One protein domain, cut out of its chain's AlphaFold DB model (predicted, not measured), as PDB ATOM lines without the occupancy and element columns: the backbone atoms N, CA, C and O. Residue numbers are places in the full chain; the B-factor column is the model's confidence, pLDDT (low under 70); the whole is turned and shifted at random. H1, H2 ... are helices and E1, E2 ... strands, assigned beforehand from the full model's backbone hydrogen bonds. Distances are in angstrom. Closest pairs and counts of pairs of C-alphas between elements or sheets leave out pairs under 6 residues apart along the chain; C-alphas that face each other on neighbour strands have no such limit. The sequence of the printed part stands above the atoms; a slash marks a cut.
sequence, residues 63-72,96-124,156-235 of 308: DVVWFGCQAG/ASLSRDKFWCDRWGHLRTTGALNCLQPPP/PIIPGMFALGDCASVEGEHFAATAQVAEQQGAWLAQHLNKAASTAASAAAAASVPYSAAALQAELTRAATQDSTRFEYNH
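AT A GLANCE: This is residues 63 to 72, 96 to 124 and 156 to 235 of the 308 residues of an uncharacterized protein of archaeon (UniProt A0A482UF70). One long helix, H2, runs past a small cluster of four short strands, and H3 folds back from its far end to fill the space between H2 and the strand E3. The small helix H1 sits beyond the strands, away from both other helices, and the tail, residues 225 to 235, runs back toward the beginning of H2. The 119 printed residues include three named helices and four strands, in the order H1 E1 E2 E3 E4 H2 H3; E1 and E4 pair parallel, E2 and E3 antiparallel. The class is mixed, and the whole is compact, with a radius of gyration of the C-alphas of 15.4 A and spans of 48 by 37 by 22 A.

HOW THE PARTS SIT: Start at H1, residues 63 to 67, whose Val 65 has its C-alpha 7.2 A from that of Leu 111 in E1, residues 111 to 113. E1 is parallel to E4, residues 168 to 170; look for N 113 and O 169, 2.9 A apart. E2, residues 118 to 120, is antiparallel to E3, residues 157 to 162, with N 158 and O 119 at 2.8 A. H2, residues 179 to 206, touches H3, residues 213 to 224, opposite ways at a steep tilt of 54 degrees; the closest C-alphas are those of Ala 200 and Leu 216, 5.4 A. The closest C-alphas of E3 and H3 are those of Gly 160 and Gln 217, 6.6 A. H2 is apart from E1, E2 and E3. In H1, H2 and H3, every O i to N i+4 pair is within hydrogen-bond range.

IN THESE COORDINATES: Find C-alpha 63 at (91.543, -1.481, -19.776), where H1 begins. H2 starts at C-alpha 179, (73.753, 6.279, -12.578), and is 40.4 A long. H3 is 16.1 A long and ends at C-alpha 224, (89.817, 23.075, -9.101).

THE WHOLE: The C-alphas of Gly 72 and Ser 208 are the farthest apart, 48.7 A. Residues 73 to 95 and 125 to 155 are not printed; the gaps are 16.5 A and 8.9 A between C-alphas. Of the links printed whole, none is long. Confidence is under 70 in residues 63 to 72, 96 to 102 and 124 of this model.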
ATOM      1  N   ASP A  63      90.118  -1.403 -19.438       58.50
ATOM      2  CA  ASP A  63      91.543  -1.481 -19.776       58.50
ATOM      3  C   ASP A  63      92.164  -0.132 -20.163       58.50
ATOM      4  O   ASP A  63      93.309   0.148 -19.826       58.50
ATOM      5  N   VAL A  64      91.410   0.746 -20.833       58.16
ATOM      6  CA  VAL A  64      91.877   2.091 -21.215       58.16
ATOM      7  C   VAL A  64      92.269   2.954 -20.013       58.16
ATOM      8  O   VAL A  64      93.192   3.758 -20.108       58.16
ATOM      9  N   VAL A  65      91.591   2.770 -18.882       58.19
ATOM     10  CA  VAL A  65      91.926   3.441 -17.624       58.19
ATOM     11  C   VAL A  65      93.081   2.710 -16.946       58.19
ATOM     12  O   VAL A  65      94.034   3.338 -16.494       58.19
ATOM     13  N   TRP A  66      93.034   1.377 -16.952       52.34
ATOM     14  CA  TRP A  66      94.036   0.523 -16.320       52.34
ATOM     15  C   TRP A  66      95.445   0.711 -16.910       52.34
ATOM     16  O   TRP A  66      96.410   0.930 -16.177       52.34
ATOM     17  N   PHE A  67      95.572   0.692 -18.240       48.59
ATOM     18  CA  PHE A  67      96.856   0.813 -18.939       48.59
ATOM     19  C   PHE A  67      97.479   2.211 -18.848       48.59
ATOM     20  O   PHE A  67      98.699   2.330 -18.934       48.59
ATOM     21  N   GLY A  68      96.673   3.257 -18.639       48.50
ATOM     22  CA  GLY A  68      97.171   4.617 -18.426       48.50
ATOM     23  C   GLY A  68      97.751   4.868 -17.027       48.50
ATOM     24  O   GLY A  68      98.308   5.940 -16.803       48.50
ATOM     25  N   CYS A  69      97.607   3.914 -16.100       48.66
ATOM     26  CA  CYS A  69      97.780   4.149 -14.666       48.66
ATOM     27  C   CYS A  69      98.824   3.283 -13.940       48.66
ATOM     28  O   CYS A  69      99.096   3.558 -12.772       48.66
ATOM     29  N   GLN A  70      99.393   2.236 -14.549       49.56
ATOM     30  CA  GLN A  70     100.341   1.355 -13.849       49.56
ATOM     31  C   GLN A  70     101.750   1.357 -14.448       49.56
ATOM     32  O   GLN A  70     102.065   0.585 -15.356       49.56
ATOM     33  N   ALA A  71     102.639   2.098 -13.785       38.75
ATOM     34  CA  ALA A  71     103.957   1.601 -13.418       38.75
ATOM     35  C   ALA A  71     103.898   1.046 -11.972       38.75
ATOM     36  O   ALA A  71     103.754   1.797 -11.012       38.75
ATOM     37  N   GLY A  72     103.998  -0.280 -11.794       41.31
ATOM     38  CA  GLY A  72     104.597  -0.843 -10.570       41.31
ATOM     39  C   GLY A  72     103.729  -1.408  -9.431       41.31
ATOM     40  O   GLY A  72     104.290  -1.640  -8.364       41.31
ATOM     41  N   ALA A  96      98.372   2.457 -26.237       36.25
ATOM     42  CA  ALA A  96      99.814   2.333 -26.009       36.25
ATOM     43  C   ALA A  96     100.559   3.687 -26.000       36.25
ATOM     44  O   ALA A  96     101.683   3.753 -25.504       36.25
ATOM     45  N   SER A  97      99.948   4.761 -26.525       37.69
ATOM     46  CA  SER A  97     100.523   6.115 -26.531       37.69
ATOM     47  C   SER A  97     100.102   6.985 -25.341       37.69
ATOM     48  O   SER A  97     100.623   8.092 -25.187       37.69
ATOM     49  N   LEU A  98      99.157   6.538 -24.502       49.72
ATOM     50  CA  LEU A  98      98.863   7.208 -23.237       49.72
ATOM     51  C   LEU A  98      99.985   6.839 -22.261       49.72
ATOM     52  O   LEU A  98     100.067   5.708 -21.797       49.72
ATOM     53  N   SER A  99     100.896   7.789 -22.032       48.69
ATOM     54  CA  SER A  99     102.037   7.636 -21.123       48.69
ATOM     55  C   SER A  99     101.606   7.004 -19.793       48.69
ATOM     56  O   SER A  99     100.725   7.533 -19.115       48.69
ATOM     57  N   ARG A 100     102.255   5.885 -19.447       53.84
ATOM     58  CA  ARG A 100     101.977   5.011 -18.292       53.84
ATOM     59  C   ARG A 100     102.113   5.697 -16.924       53.84
ATOM     60  O   ARG A 100     101.648   5.143 -15.935       53.84
ATOM     61  N   ASP A 101     102.675   6.907 -16.897       59.50
ATOM     62  CA  ASP A 101     102.955   7.689 -15.685       59.50
ATOM     63  C   ASP A 101     102.129   8.985 -15.606       59.50
ATOM     64  O   ASP A 101     102.323   9.814 -14.716       59.50
ATOM     65  N   LYS A 102     101.217   9.210 -16.563       69.94
ATOM     66  CA  LYS A 102     100.487  10.481 -16.665       69.94
ATOM     67  C   LYS A 102      99.307  10.569 -15.701       69.94
ATOM     68  O   LYS A 102      98.962  11.675 -15.296       69.94
ATOM     69  N   PHE A 103      98.676   9.446 -15.365       78.25
ATOM     70  CA  PHE A 103      97.429   9.414 -14.601       78.25
ATOM     71  C   PHE A 103      97.625   8.762 -13.243       78.25
ATOM     72  O   PHE A 103      98.226   7.696 -13.133       78.25
ATOM     73  N   TRP A 104      97.086   9.389 -12.200       82.69
ATOM     74  CA  TRP A 104      97.049   8.782 -10.880       82.69
ATOM     75  C   TRP A 104      95.781   7.956 -10.720       82.69
ATOM     76  O   TRP A 104      94.678   8.503 -10.730       82.69
ATOM     77  N   CYS A 105      95.934   6.647 -10.535       81.00
ATOM     78  CA  CYS A 105      94.824   5.779 -10.168       81.00
ATOM     79  C   CYS A 105      94.879   5.342  -8.704       81.00
ATOM     80  O   CYS A 105      95.929   5.331  -8.058       81.00
ATOM     81  N   ASP A 106      93.722   4.964  -8.166       78.12
ATOM     82  CA  ASP A 106      93.657   4.207  -6.922       78.12
ATOM     83  C   ASP A 106      94.046   2.728  -7.125       78.12
ATOM     84  O   ASP A 106      94.291   2.255  -8.235       78.12
ATOM     85  N   ARG A 107      94.086   1.967  -6.026       74.44
ATOM     86  CA  ARG A 107      94.437   0.535  -6.033       74.44
ATOM     87  C   ARG A 107      93.463  -0.361  -6.814       74.44
ATOM     88  O   ARG A 107      93.740  -1.544  -6.982       74.44
ATOM     89  N   TRP A 108      92.309   0.172  -7.202       72.94
ATOM     90  CA  TRP A 108      91.255  -0.519  -7.939       72.94
ATOM     91  C   TRP A 108      91.198  -0.070  -9.407       72.94
ATOM     92  O   TRP A 108      90.372  -0.574 -10.165       72.94
ATOM     93  N   GLY A 109      92.097   0.831  -9.817       74.50
ATOM     94  CA  GLY A 109      92.204   1.330 -11.183       74.50
ATOM     95  C   GLY A 109      91.308   2.527 -11.497       74.50
ATOM     96  O   GLY A 109      91.207   2.877 -12.667       74.50
ATOM     97  N   HIS A 110      90.666   3.163 -10.513       81.88
ATOM     98  CA  HIS A 110      89.875   4.376 -10.761       81.88
ATOM     99  C   HIS A 110      90.780   5.602 -10.879       81.88
ATOM    100  O   HIS A 110      91.691   5.769 -10.064       81.88
ATOM    101  N   LEU A 111      90.478   6.504 -11.817       87.62
ATOM    102  CA  LEU A 111      91.163   7.792 -11.954       87.62
ATOM    103  C   LEU A 111      90.910   8.648 -10.717       87.62
ATOM    104  O   LEU A 111      89.760   8.936 -10.381       87.62
ATOM    105  N   ARG A 112      91.977   9.087 -10.054       88.94
ATOM    106  CA  ARG A 112      91.865  10.014  -8.931       88.94
ATOM    107  C   ARG A 112      91.559  11.412  -9.438       88.94
ATOM    108  O   ARG A 112      92.227  11.908 -10.350       88.94
ATOM    109  N   THR A 113      90.572  12.048  -8.821       91.75
ATOM    110  CA  THR A 113      90.156  13.402  -9.172       91.75
ATOM    111  C   THR A 113      90.092  14.327  -7.969       91.75
ATOM    112  O   THR A 113      89.805  13.894  -6.854       91.75
ATOM    113  N   THR A 114      90.250  15.627  -8.207       92.12
ATOM    114  CA  THR A 114      89.920  16.663  -7.221       92.12
ATOM    115  C   THR A 114      88.422  16.667  -6.903       92.12
ATOM    116  O   THR A 114      87.613  16.033  -7.591       92.12
ATOM    117  N   GLY A 115      88.024  17.467  -5.908       91.19
ATOM    118  CA  GLY A 115      86.616  17.763  -5.630       91.19
ATOM    119  C   GLY A 115      85.856  18.390  -6.809       91.19
ATOM    120  O   GLY A 115      84.639  18.248  -6.881       91.19
ATOM    121  N   ALA A 116      86.562  19.025  -7.750       92.00
ATOM    122  CA  ALA A 116      86.006  19.585  -8.984       92.00
ATOM    123  C   ALA A 116      86.071  18.615 -10.184       92.00
ATOM    124  O   ALA A 116      85.834  19.015 -11.323       92.00
ATOM    125  N   LEU A 117      86.360  17.332  -9.932       93.69
ATOM    126  CA  LEU A 117      86.412  16.246 -10.920       93.69
ATOM    127  C   LEU A 117      87.589  16.316 -11.910       93.69
ATOM    128  O   LEU A 117      87.614  15.568 -12.888       93.69
ATOM    129  N   ASN A 118      88.589  17.168 -11.662       93.12
ATOM    130  CA  ASN A 118      89.812  17.214 -12.464       93.12
ATOM    131  C   ASN A 118      90.714  16.031 -12.138       93.12
ATOM    132  O   ASN A 118      90.960  15.759 -10.966       93.12
ATOM    133  N   CYS A 119      91.271  15.381 -13.152       91.06
ATOM    134  CA  CYS A 119      92.166  14.250 -12.936       91.06
ATOM    135  C   CYS A 119      93.525  14.679 -12.379       91.06
ATOM    136  O   CYS A 119      94.042  15.748 -12.712       91.06
ATOM    137  N   LEU A 120      94.116  13.807 -11.571       88.94
ATOM    138  CA  LEU A 120      95.375  14.048 -10.877       88.94
ATOM    139  C   LEU A 120      96.532  13.248 -11.486       88.94
ATOM    140  O   LEU A 120      96.334  12.169 -12.051       88.94
ATOM    141  N   GLN A 121      97.743  13.781 -11.348       86.62
ATOM    142  CA  GLN A 121      99.004  13.106 -11.655       86.62
ATOM    143  C   GLN A 121      99.562  12.409 -10.413       86.62
ATOM    144  O   GLN A 121      99.283  12.843  -9.292       86.62
ATOM    145  N   PRO A 122     100.362  11.341 -10.580       82.94
ATOM    146  CA  PRO A 122     101.048  10.725  -9.458       82.94
ATOM    147  C   PRO A 122     101.947  11.756  -8.753       82.94
ATOM    148  O   PRO A 122     102.614  12.547  -9.428       82.94
ATOM    149  N   PRO A 123     101.995  11.779  -7.409       79.25
ATOM    150  CA  PRO A 123     102.908  12.663  -6.699       79.25
ATOM    151  C   PRO A 123     104.368  12.335  -7.071       79.25
ATOM    152  O   PRO A 123     104.700  11.167  -7.286       79.25
ATOM    153  N   PRO A 124     105.272  13.333  -7.107       66.81
ATOM    154  CA  PRO A 124     106.642  13.160  -7.601       66.81
ATOM    155  C   PRO A 124     107.468  12.117  -6.827       66.81
ATOM    156  O   PRO A 124     108.389  11.537  -7.391       66.81
ATOM    157  N   PRO A 156      99.476  16.927  -8.371       87.62
ATOM    158  CA  PRO A 156      99.329  17.869  -9.474       87.62
ATOM    159  C   PRO A 156      98.048  17.597 -10.270       87.62
ATOM    160  O   PRO A 156      97.716  16.448 -10.552       87.62
ATOM    161  N   ILE A 157      97.358  18.653 -10.700       89.25
ATOM    162  CA  ILE A 157      96.180  18.550 -11.573       89.25
ATOM    163  C   ILE A 157      96.616  18.411 -13.033       89.25
ATOM    164  O   ILE A 157      97.499  19.133 -13.494       89.25
ATOM    165  N   ILE A 158      95.944  17.538 -13.787       88.06
ATOM    166  CA  ILE A 158      96.098  17.411 -15.237       88.06
ATOM    167  C   ILE A 158      95.203  18.448 -15.924       88.06
ATOM    168  O   ILE A 158      93.975  18.357 -15.828       88.06
ATOM    169  N   PRO A 159      95.781  19.419 -16.651       86.88
ATOM    170  CA  PRO A 159      95.000  20.430 -17.347       86.88
ATOM    171  C   PRO A 159      94.051  19.814 -18.383       86.88
ATOM    172  O   PRO A 159      94.429  18.905 -19.121       86.88
ATOM    173  N   GLY A 160      92.821  20.322 -18.440       86.88
ATOM    174  CA  GLY A 160      91.820  19.972 -19.451       86.88
ATOM    175  C   GLY A 160      91.219  18.573 -19.330       86.88
ATOM    176  O   GLY A 160      90.464  18.173 -20.214       86.88
ATOM    177  N   MET A 161      91.532  17.826 -18.268       89.56
ATOM    178  CA  MET A 161      91.090  16.443 -18.130       89.56
ATOM    179  C   MET A 161      90.247  16.226 -16.878       89.56
ATOM    180  O   MET A 161      90.635  16.599 -15.771       89.56
ATOM    181  N   PHE A 162      89.098  15.587 -17.078       92.75
ATOM    182  CA  PHE A 162      88.092  15.339 -16.053       92.75
ATOM    183  C   PHE A 162      87.643  13.881 -16.107       92.75
ATOM    184  O   PHE A 162      87.617  13.283 -17.186       92.75
ATOM    185  N   ALA A 163      87.252  13.328 -14.964       92.31
ATOM    186  CA  ALA A 163      86.654  12.000 -14.878       92.31
ATOM    187  C   ALA A 163      85.461  12.015 -13.917       92.31
ATOM    188  O   ALA A 163      85.443  12.749 -12.931       92.31
ATOM    189  N   LEU A 164      84.440  11.219 -14.227       94.44
ATOM    190  CA  LEU A 164      83.208  11.112 -13.448       94.44
ATOM    191  C   LEU A 164      82.590   9.721 -13.610       94.44
ATOM    192  O   LEU A 164      82.920   8.990 -14.542       94.44
ATOM    193  N   GLY A 165      81.646   9.383 -12.738       93.62
ATOM    194  CA  GLY A 165      80.991   8.082 -12.719       93.62
ATOM    195  C   GLY A 165      81.929   6.972 -12.254       93.62
ATOM    196  O   GLY A 165      82.859   7.203 -11.486       93.62
ATOM    197  N   ASP A 166      81.674   5.759 -12.734       90.88
ATOM    198  CA  ASP A 166      82.272   4.534 -12.194       90.88
ATOM    199  C   ASP A 166      83.781   4.396 -12.475       90.88
ATOM    200  O   ASP A 166      84.429   3.530 -11.900       90.88
ATOM    201  N   CYS A 167      84.361   5.234 -13.343       88.50
ATOM    202  CA  CYS A 167      85.801   5.238 -13.623       88.50
ATOM    203  C   CYS A 167      86.609   6.200 -12.737       88.50
ATOM    204  O   CYS A 167      87.832   6.252 -12.870       88.50
ATOM    205  N   ALA A 168      85.951   6.979 -11.874       89.50
ATOM    206  CA  ALA A 168      86.569   8.066 -11.125       89.50
ATOM    207  C   ALA A 168      86.443   7.874  -9.611       89.50
ATOM    208  O   ALA A 168      85.423   7.410  -9.102       89.50
ATOM    209  N   SER A 169      87.472   8.298  -8.882       90.00
ATOM    210  CA  SER A 169      87.509   8.334  -7.421       90.00
ATOM    211  C   SER A 169      87.863   9.745  -6.964       90.00
ATOM    212  O   SER A 169      88.942  10.256  -7.267       90.00
ATOM    213  N   VAL A 170      86.936  10.391  -6.260       90.62
ATOM    214  CA  VAL A 170      87.063  11.791  -5.842       90.62
ATOM    215  C   VAL A 170      87.834  11.864  -4.526       90.62
ATOM    216  O   VAL A 170      87.486  11.196  -3.555       90.62
ATOM    217  N   GLU A 171      88.880  12.685  -4.452       85.50
ATOM    218  CA  GLU A 171      89.692  12.815  -3.240       85.50
ATOM    219  C   GLU A 171      88.856  13.211  -2.022       85.50
ATOM    220  O   GLU A 171      88.188  14.244  -2.026       85.50
ATOM    221  N   GLY A 172      88.916  12.397  -0.967       81.81
ATOM    222  CA  GLY A 172      88.203  12.627   0.289       81.81
ATOM    223  C   GLY A 172      86.735  12.193   0.291       81.81
ATOM    224  O   GLY A 172      86.108  12.270   1.340       81.81
ATOM    225  N   GLU A 173      86.189  11.706  -0.830       85.12
ATOM    226  CA  GLU A 173      84.787  11.281  -0.924       85.12
ATOM    227  C   GLU A 173      84.646   9.913  -1.591       85.12
ATOM    228  O   GLU A 173      85.291   9.596  -2.588       85.12
ATOM    229  N   HIS A 174      83.738   9.097  -1.064       85.56
ATOM    230  CA  HIS A 174      83.425   7.788  -1.625       85.56
ATOM    231  C   HIS A 174      81.979   7.765  -2.110       85.56
ATOM    232  O   HIS A 174      81.046   7.517  -1.343       85.56
ATOM    233  N   PHE A 175      81.797   8.013  -3.405       90.00
ATOM    234  CA  PHE A 175      80.489   7.917  -4.039       90.00
ATOM    235  C   PHE A 175      80.181   6.483  -4.472       90.00
ATOM    236  O   PHE A 175      81.061   5.714  -4.850       90.00
ATOM    237  N   ALA A 176      78.902   6.116  -4.420       89.31
ATOM    238  CA  ALA A 176      78.450   4.830  -4.933       89.31
ATOM    239  C   ALA A 176      78.444   4.840  -6.469       89.31
ATOM    240  O   ALA A 176      77.914   5.781  -7.067       89.31
ATOM    241  N   ALA A 177      78.944   3.765  -7.083       89.88
ATOM    242  CA  ALA A 177      78.897   3.512  -8.527       89.88
ATOM    243  C   ALA A 177      77.440   3.344  -8.995       89.88
ATOM    244  O   ALA A 177      76.867   2.253  -8.989       89.88
ATOM    245  N   THR A 178      76.777   4.469  -9.261       92.88
ATOM    246  CA  THR A 178      75.355   4.531  -9.595       92.88
ATOM    247  C   THR A 178      75.120   5.583 -10.665       92.88
ATOM    248  O   THR A 178      75.689   6.675 -10.629       92.88
ATOM    249  N   ALA A 179      74.166   5.314 -11.560       92.25
ATOM    250  CA  ALA A 179      73.753   6.279 -12.578       92.25
ATOM    251  C   ALA A 179      73.311   7.627 -11.977       92.25
ATOM    252  O   ALA A 179      73.467   8.665 -12.607       92.25
ATOM    253  N   GLN A 180      72.787   7.633 -10.744       93.81
ATOM    254  CA  GLN A 180      72.375   8.859 -10.058       93.81
ATOM    255  C   GLN A 180      73.559   9.777  -9.718       93.81
ATOM    256  O   GLN A 180      73.408  10.995  -9.803       93.81
ATOM    257  N   VAL A 181      74.709   9.208  -9.336       95.00
ATOM    258  CA  VAL A 181      75.946   9.964  -9.090       95.00
ATOM    259  C   VAL A 181      76.498  10.487 -10.412       95.00
ATOM    260  O   VAL A 181      76.713  11.690 -10.533       95.00
ATOM    261  N   ALA A 182      76.631   9.621 -11.422       95.75
ATOM    262  CA  ALA A 182      77.159  10.002 -12.734       95.75
ATOM    263  C   ALA A 182      76.316  11.100 -13.416       95.75
ATOM    264  O   ALA A 182      76.867  12.065 -13.942       95.75
ATOM    265  N   GLU A 183      74.981  11.003 -13.351       95.12
ATOM    266  CA  GLU A 183      74.047  12.022 -13.860       95.12
ATOM    267  C   GLU A 183      74.297  13.386 -13.197       95.12
ATOM    268  O   GLU A 183      74.368  14.409 -13.878       95.12
ATOM    269  N   GLN A 184      74.454  13.407 -11.869       96.12
ATOM    270  CA  GLN A 184      74.681  14.644 -11.122       96.12
ATOM    271  C   GLN A 184      76.070  15.223 -11.375       96.12
ATOM    272  O   GLN A 184      76.178  16.431 -11.568       96.12
ATOM    273  N   GLN A 185      77.106  14.385 -11.420       96.69
ATOM    274  CA  GLN A 185      78.463  14.817 -11.750       96.69
ATOM    275  C   GLN A 185      78.530  15.403 -13.162       96.69
ATOM    276  O   GLN A 185      79.108  16.469 -13.345       96.69
ATOM    277  N   GLY A 186      77.890  14.764 -14.148       96.81
ATOM    278  CA  GLY A 186      77.839  15.267 -15.522       96.81
ATOM    279  C   GLY A 186      77.112  16.607 -15.635       96.81
ATOM    280  O   GLY A 186      77.632  17.544 -16.242       96.81
ATOM    281  N   ALA A 187      75.937  16.734 -15.007       96.69
ATOM    282  CA  ALA A 187      75.184  17.988 -15.001       96.69
ATOM    283  C   ALA A 187      75.946  19.119 -14.291       96.69
ATOM    284  O   ALA A 187      75.993  20.245 -14.790       96.69
ATOM    285  N   TRP A 188      76.562  18.813 -13.149       96.62
ATOM    286  CA  TRP A 188      77.376  19.760 -12.395       96.62
ATOM    287  C   TRP A 188      78.608  20.202 -13.191       96.62
ATOM    288  O   TRP A 188      78.848  21.401 -13.319       96.62
ATOM    289  N   LEU A 189      79.338  19.261 -13.799       96.31
ATOM    290  CA  LEU A 189      80.533  19.556 -14.589       96.31
ATOM    291  C   LEU A 189      80.195  20.420 -15.806       96.31
ATOM    292  O   LEU A 189      80.900  21.385 -16.082       96.31
ATOM    293  N   ALA A 190      79.089  20.141 -16.501       96.62
ATOM    294  CA  ALA A 190      78.643  20.971 -17.620       96.62
ATOM    295  C   ALA A 190      78.382  22.427 -17.191       96.62
ATOM    296  O   ALA A 190      78.827  23.366 -17.852       96.62
ATOM    297  N   GLN A 191      77.706  22.629 -16.055       95.50
ATOM    298  CA  GLN A 191      77.487  23.966 -15.493       95.50
ATOM    299  C   GLN A 191      78.802  24.628 -15.074       95.50
ATOM    300  O   GLN A 191      78.997  25.819 -15.323       95.50
ATOM    301  N   HIS A 192      79.712  23.859 -14.476       94.06
ATOM    302  CA  HIS A 192      81.024  24.327 -14.048       94.06
ATOM    303  C   HIS A 192      81.872  24.813 -15.234       94.06
ATOM    304  O   HIS A 192      82.404  25.923 -15.194       94.06
ATOM    305  N   LEU A 193      81.923  24.037 -16.321       94.75
ATOM    306  CA  LEU A 193      82.627  24.395 -17.555       94.75
ATOM    307  C   LEU A 193      82.033  25.648 -18.211       94.75
ATOM    308  O   LEU A 193      82.776  26.559 -18.575       94.75
ATOM    309  N   ASN A 194      80.702  25.738 -18.305       95.94
ATOM    310  CA  ASN A 194      80.027  26.915 -18.862       95.94
ATOM    311  C   ASN A 194      80.299  28.174 -18.028       95.94
ATOM    312  O   ASN A 194      80.563  29.244 -18.580       95.94
ATOM    313  N   LYS A 195      80.283  28.045 -16.695       94.19
ATOM    314  CA  LYS A 195      80.612  29.144 -15.784       94.19
ATOM    315  C   LYS A 195      82.057  29.598 -15.983       94.19
ATOM    316  O   LYS A 195      82.280  30.785 -16.197       94.19
ATOM    317  N   ALA A 196      83.015  28.672 -15.994       92.69
ATOM    318  CA  ALA A 196      84.425  28.986 -16.227       92.69
ATOM    319  C   ALA A 196      84.651  29.662 -17.591       92.69
ATOM    320  O   ALA A 196      85.359  30.664 -17.669       92.69
ATOM    321  N   ALA A 197      83.991  29.184 -18.650       93.81
ATOM    322  CA  ALA A 197      84.042  29.806 -19.971       93.81
ATOM    323  C   ALA A 197      83.502  31.243 -19.962       93.81
ATOM    324  O   ALA A 197      84.146  32.134 -20.514       93.81
ATOM    325  N   SER A 198      82.376  31.492 -19.285       94.38
ATOM    326  CA  SER A 198      81.802  32.838 -19.155       94.38
ATOM    327  C   SER A 198      82.701  33.795 -18.362       94.38
ATOM    328  O   SER A 198      82.884  34.945 -18.769       94.38
ATOM    329  N   THR A 199      83.332  33.317 -17.283       93.50
ATOM    330  CA  THR A 199      84.278  34.110 -16.488       93.50
ATOM    331  C   THR A 199      85.526  34.434 -17.301       93.50
ATOM    332  O   THR A 199      85.929  35.592 -17.365       93.50
ATOM    333  N   ALA A 200      86.105  33.435 -17.973       92.62
ATOM    334  CA  ALA A 200      87.292  33.616 -18.801       92.62
ATOM    335  C   ALA A 200      87.029  34.570 -19.979       92.62
ATOM    336  O   ALA A 200      87.860  35.429 -20.266       92.62
ATOM    337  N   ALA A 201      85.861  34.476 -20.624       92.94
ATOM    338  CA  ALA A 201      85.445  35.413 -21.668       92.94
ATOM    339  C   ALA A 201      85.275  36.844 -21.131       92.94
ATOM    340  O   ALA A 201      85.744  37.792 -21.756       92.94
ATOM    341  N   SER A 202      84.665  37.001 -19.953       93.56
ATOM    342  CA  SER A 202      84.483  38.314 -19.317       93.56
ATOM    343  C   SER A 202      85.818  38.950 -18.917       93.56
ATOM    344  O   SER A 202      86.027  40.139 -19.143       93.56
ATOM    345  N   ALA A 203      86.746  38.158 -18.372       91.88
ATOM    346  CA  ALA A 203      88.086  38.619 -18.015       91.88
ATOM    347  C   ALA A 203      88.901  39.031 -19.252       91.88
ATOM    348  O   ALA A 203      89.553  40.073 -19.242       91.88
ATOM    349  N   ALA A 204      88.821  38.249 -20.334       91.62
ATOM    350  CA  ALA A 204      89.461  38.566 -21.608       91.62
ATOM    351  C   ALA A 204      88.920  39.882 -22.200       91.62
ATOM    352  O   ALA A 204      89.700  40.757 -22.579       91.62
ATOM    353  N   ALA A 205      87.594  40.070 -22.178       92.12
ATOM    354  CA  ALA A 205      86.949  41.307 -22.618       92.12
ATOM    355  C   ALA A 205      87.388  42.526 -21.788       92.12
ATOM    356  O   ALA A 205      87.743  43.553 -22.360       92.12
ATOM    357  N   ALA A 206      87.434  42.406 -20.456       92.94
ATOM    358  CA  ALA A 206      87.880  43.487 -19.573       92.94
ATOM    359  C   ALA A 206      89.353  43.876 -19.800       92.94
ATOM    360  O   ALA A 206      89.701  45.051 -19.725       92.94
ATOM    361  N   ALA A 207      90.210  42.902 -20.118       92.12
ATOM    362  CA  ALA A 207      91.618  43.134 -20.432       92.12
ATOM    363  C   ALA A 207      91.865  43.566 -21.891       92.12
ATOM    364  O   ALA A 207      93.006  43.851 -22.246       92.12
ATOM    365  N   SER A 208      90.831  43.616 -22.743       92.88
ATOM    366  CA  SER A 208      90.957  43.835 -24.196       92.88
ATOM    367  C   SER A 208      91.887  42.825 -24.896       92.88
ATOM    368  O   SER A 208      92.566  43.153 -25.868       92.88
ATOM    369  N   VAL A 209      91.919  41.580 -24.404       91.69
ATOM    370  CA  VAL A 209      92.724  40.467 -24.945       91.69
ATOM    371  C   VAL A 209      91.779  39.417 -25.548       91.69
ATOM    372  O   VAL A 209      90.694  39.200 -25.006       91.69
ATOM    373  N   PRO A 210      92.133  38.736 -26.655       91.44
ATOM    374  CA  PRO A 210      91.309  37.655 -27.190       91.44
ATOM    375  C   PRO A 210      91.158  36.493 -26.197       91.44
ATOM    376  O   PRO A 210      92.096  36.114 -25.493       91.44
ATOM    377  N   TYR A 211      89.971  35.881 -26.189       91.12
ATOM    378  CA  TYR A 211      89.726  34.641 -25.457       91.12
ATOM    379  C   TYR A 211      90.695  33.544 -25.921       91.12
ATOM    380  O   TYR A 211      90.880  33.331 -27.120       91.12
ATOM    381  N   SER A 212      91.296  32.828 -24.972       92.12
ATOM    382  CA  SER A 212      92.254  31.761 -25.258       92.12
ATOM    383  C   SER A 212      91.990  30.517 -24.414       92.12
ATOM    384  O   SER A 212      91.506  30.596 -23.281       92.12
ATOM    385  N   ALA A 213      92.371  29.353 -24.946       89.44
ATOM    386  CA  ALA A 213      92.300  28.089 -24.215       89.44
ATOM    387  C   ALA A 213      93.132  28.123 -22.920       89.44
ATOM    388  O   ALA A 213      92.730  27.540 -21.917       89.44
ATOM    389  N   ALA A 214      94.252  28.852 -22.913       89.31
ATOM    390  CA  ALA A 214      95.084  29.035 -21.726       89.31
ATOM    391  C   ALA A 214      94.354  29.810 -20.617       89.31
ATOM    392  O   ALA A 214      94.450  29.430 -19.452       89.31
ATOM    393  N   ALA A 215      93.582  30.846 -20.968       89.00
ATOM    394  CA  ALA A 215      92.785  31.603 -20.003       89.00
ATOM    395  C   ALA A 215      91.667  30.746 -19.386       89.00
ATOM    396  O   ALA A 215      91.493  30.748 -18.168       89.00
ATOM    397  N   LEU A 216      90.959  29.956 -20.205       91.19
ATOM    398  CA  LEU A 216      89.981  28.985 -19.701       91.19
ATOM    399  C   LEU A 216      90.646  27.959 -18.779       91.19
ATOM    400  O   LEU A 216      90.125  27.652 -17.710       91.19
ATOM    401  N   GLN A 217      91.797  27.429 -19.189       90.88
ATOM    402  CA  GLN A 217      92.503  26.418 -18.419       90.88
ATOM    403  C   GLN A 217      92.987  26.960 -17.072       90.88
ATOM    404  O   GLN A 217      92.854  26.266 -16.066       90.88
ATOM    405  N   ALA A 218      93.499  28.191 -17.034       89.50
ATOM    406  CA  ALA A 218      93.895  28.856 -15.798       89.50
ATOM    407  C   ALA A 218      92.700  29.030 -14.849       89.50
ATOM    408  O   ALA A 218      92.816  28.732 -13.662       89.50
ATOM    409  N   GLU A 219      91.541  29.433 -15.376       90.56
ATOM    410  CA  GLU A 219      90.313  29.587 -14.593       90.56
ATOM    411  C   GLU A 219      89.796  28.245 -14.048       90.56
ATOM    412  O   GLU A 219      89.443  28.149 -12.874       90.56
ATOM    413  N   LEU A 220      89.820  27.184 -14.861       90.69
ATOM    414  CA  LEU A 220      89.447  25.834 -14.431       90.69
ATOM    415  C   LEU A 220      90.407  25.282 -13.375       90.69
ATOM    416  O   LEU A 220      89.964  24.696 -12.394       90.69
ATOM    417  N   THR A 221      91.713  25.487 -13.537       89.56
ATOM    418  CA  THR A 221      92.710  25.071 -12.541       89.56
ATOM    419  C   THR A 221      92.563  25.867 -11.242       89.56
ATOM    420  O   THR A 221      92.670  25.290 -10.163       89.56
ATOM    421  N   ARG A 222      92.249  27.166 -11.323       87.94
ATOM    422  CA  ARG A 222      91.952  28.016 -10.159       87.94
ATOM    423  C   ARG A 222      90.686  27.561  -9.432       87.94
ATOM    424  O   ARG A 222      90.651  27.564  -8.208       87.94
ATOM    425  N   ALA A 223      89.645  27.182 -10.168       86.00
ATOM    426  CA  ALA A 223      88.428  26.636  -9.580       86.00
ATOM    427  C   ALA A 223      88.666  25.233  -8.990       86.00
ATOM    428  O   ALA A 223      88.125  24.899  -7.944       86.00
ATOM    429  N   ALA A 224      89.525  24.418  -9.594       86.31
ATOM    430  CA  ALA A 224      89.817  23.075  -9.101       86.31
ATOM    431  C   ALA A 224      90.500  23.047  -7.721       86.31
ATOM    432  O   ALA A 224      90.361  22.060  -7.000       86.31
ATOM    433  N   THR A 225      91.226  24.107  -7.355       83.62
ATOM    434  CA  THR A 225      91.893  24.239  -6.048       83.62
ATOM    435  C   THR A 225      91.018  24.891  -4.978       83.62
ATOM    436  O   THR A 225      91.384  24.888  -3.805       83.62
ATOM    437  N   GLN A 226      89.862  25.444  -5.353       84.75
ATOM    438  CA  GLN A 226      88.923  26.049  -4.415       84.75
ATOM    439  C   GLN A 226      87.953  25.004  -3.861       84.75
ATOM    440  O   GLN A 226      87.297  24.281  -4.607       84.75
ATOM    441  N   ASP A 227      87.811  24.967  -2.538       76.81
ATOM    442  CA  ASP A 227      86.889  24.036  -1.875       76.81
ATOM    443  C   ASP A 227      85.410  24.402  -2.124       76.81
ATOM    444  O   ASP A 227      84.537  23.543  -2.211       76.81
ATOM    445  N   SER A 228      85.121  25.688  -2.367       79.56
ATOM    446  CA  SER A 228      83.771  26.182  -2.693       79.56
ATOM    447  C   SER A 228      83.217  25.674  -4.030       79.56
ATOM    448  O   SER A 228      82.027  25.822  -4.310       79.56
ATOM    449  N   THR A 229      84.065  25.084  -4.867       81.75
ATOM    450  CA  THR A 229      83.738  24.533  -6.187       81.75
ATOM    451  C   THR A 229      83.805  23.012  -6.200       81.75
ATOM    452  O   THR A 229      83.988  22.401  -7.251       81.75
ATOM    453  N   ARG A 230      83.618  22.383  -5.040       91.25
ATOM    454  CA  ARG A 230      83.500  20.935  -4.909       91.25
ATOM    455  C   ARG A 230      82.132  20.427  -5.381       91.25
ATOM    456  O   ARG A 230      81.096  21.056  -5.160       91.25
ATOM    457  N   PHE A 231      82.122  19.261  -6.019       94.00
ATOM    458  CA  PHE A 231      80.901  18.529  -6.330       94.00
ATOM    459  C   PHE A 231      80.276  17.944  -5.055       94.00
ATOM    460  O   PHE A 231      80.908  17.165  -4.342       94.00
ATOM    461  N   GLU A 232      79.000  18.249  -4.824       92.56
ATOM    462  CA  GLU A 232      78.205  17.661  -3.747       92.56
ATOM    463  C   GLU A 232      77.121  16.737  -4.302       92.56
ATOM    464  O   GLU A 232      76.224  17.150  -5.045       92.56
ATOM    465  N   TYR A 233      77.159  15.475  -3.884       93.62
ATOM    466  CA  TYR A 233      76.142  14.502  -4.255       93.62
ATOM    467  C   TYR A 233      74.853  14.691  -3.444       93.62
ATOM    468  O   TYR A 233      74.855  14.714  -2.213       93.62
ATOM    469  N   ASN A 234      73.716  14.748  -4.138       92.19
ATOM    470  CA  ASN A 234      72.397  14.761  -3.521       92.19
ATOM    471  C   ASN A 234      71.680  13.420  -3.724       92.19
ATOM    472  O   ASN A 234      71.175  13.135  -4.813       92.19
ATOM    473  N   HIS A 235      71.573  12.615  -2.668       91.62
ATOM    474  CA  HIS A 235      70.861  11.343  -2.734       91.62
ATOM    475  C   HIS A 235      69.341  11.537  -2.891       91.62
ATOM    476  O   HIS A 235      68.675  12.139  -2.049       91.62
TER     477      HIS A 235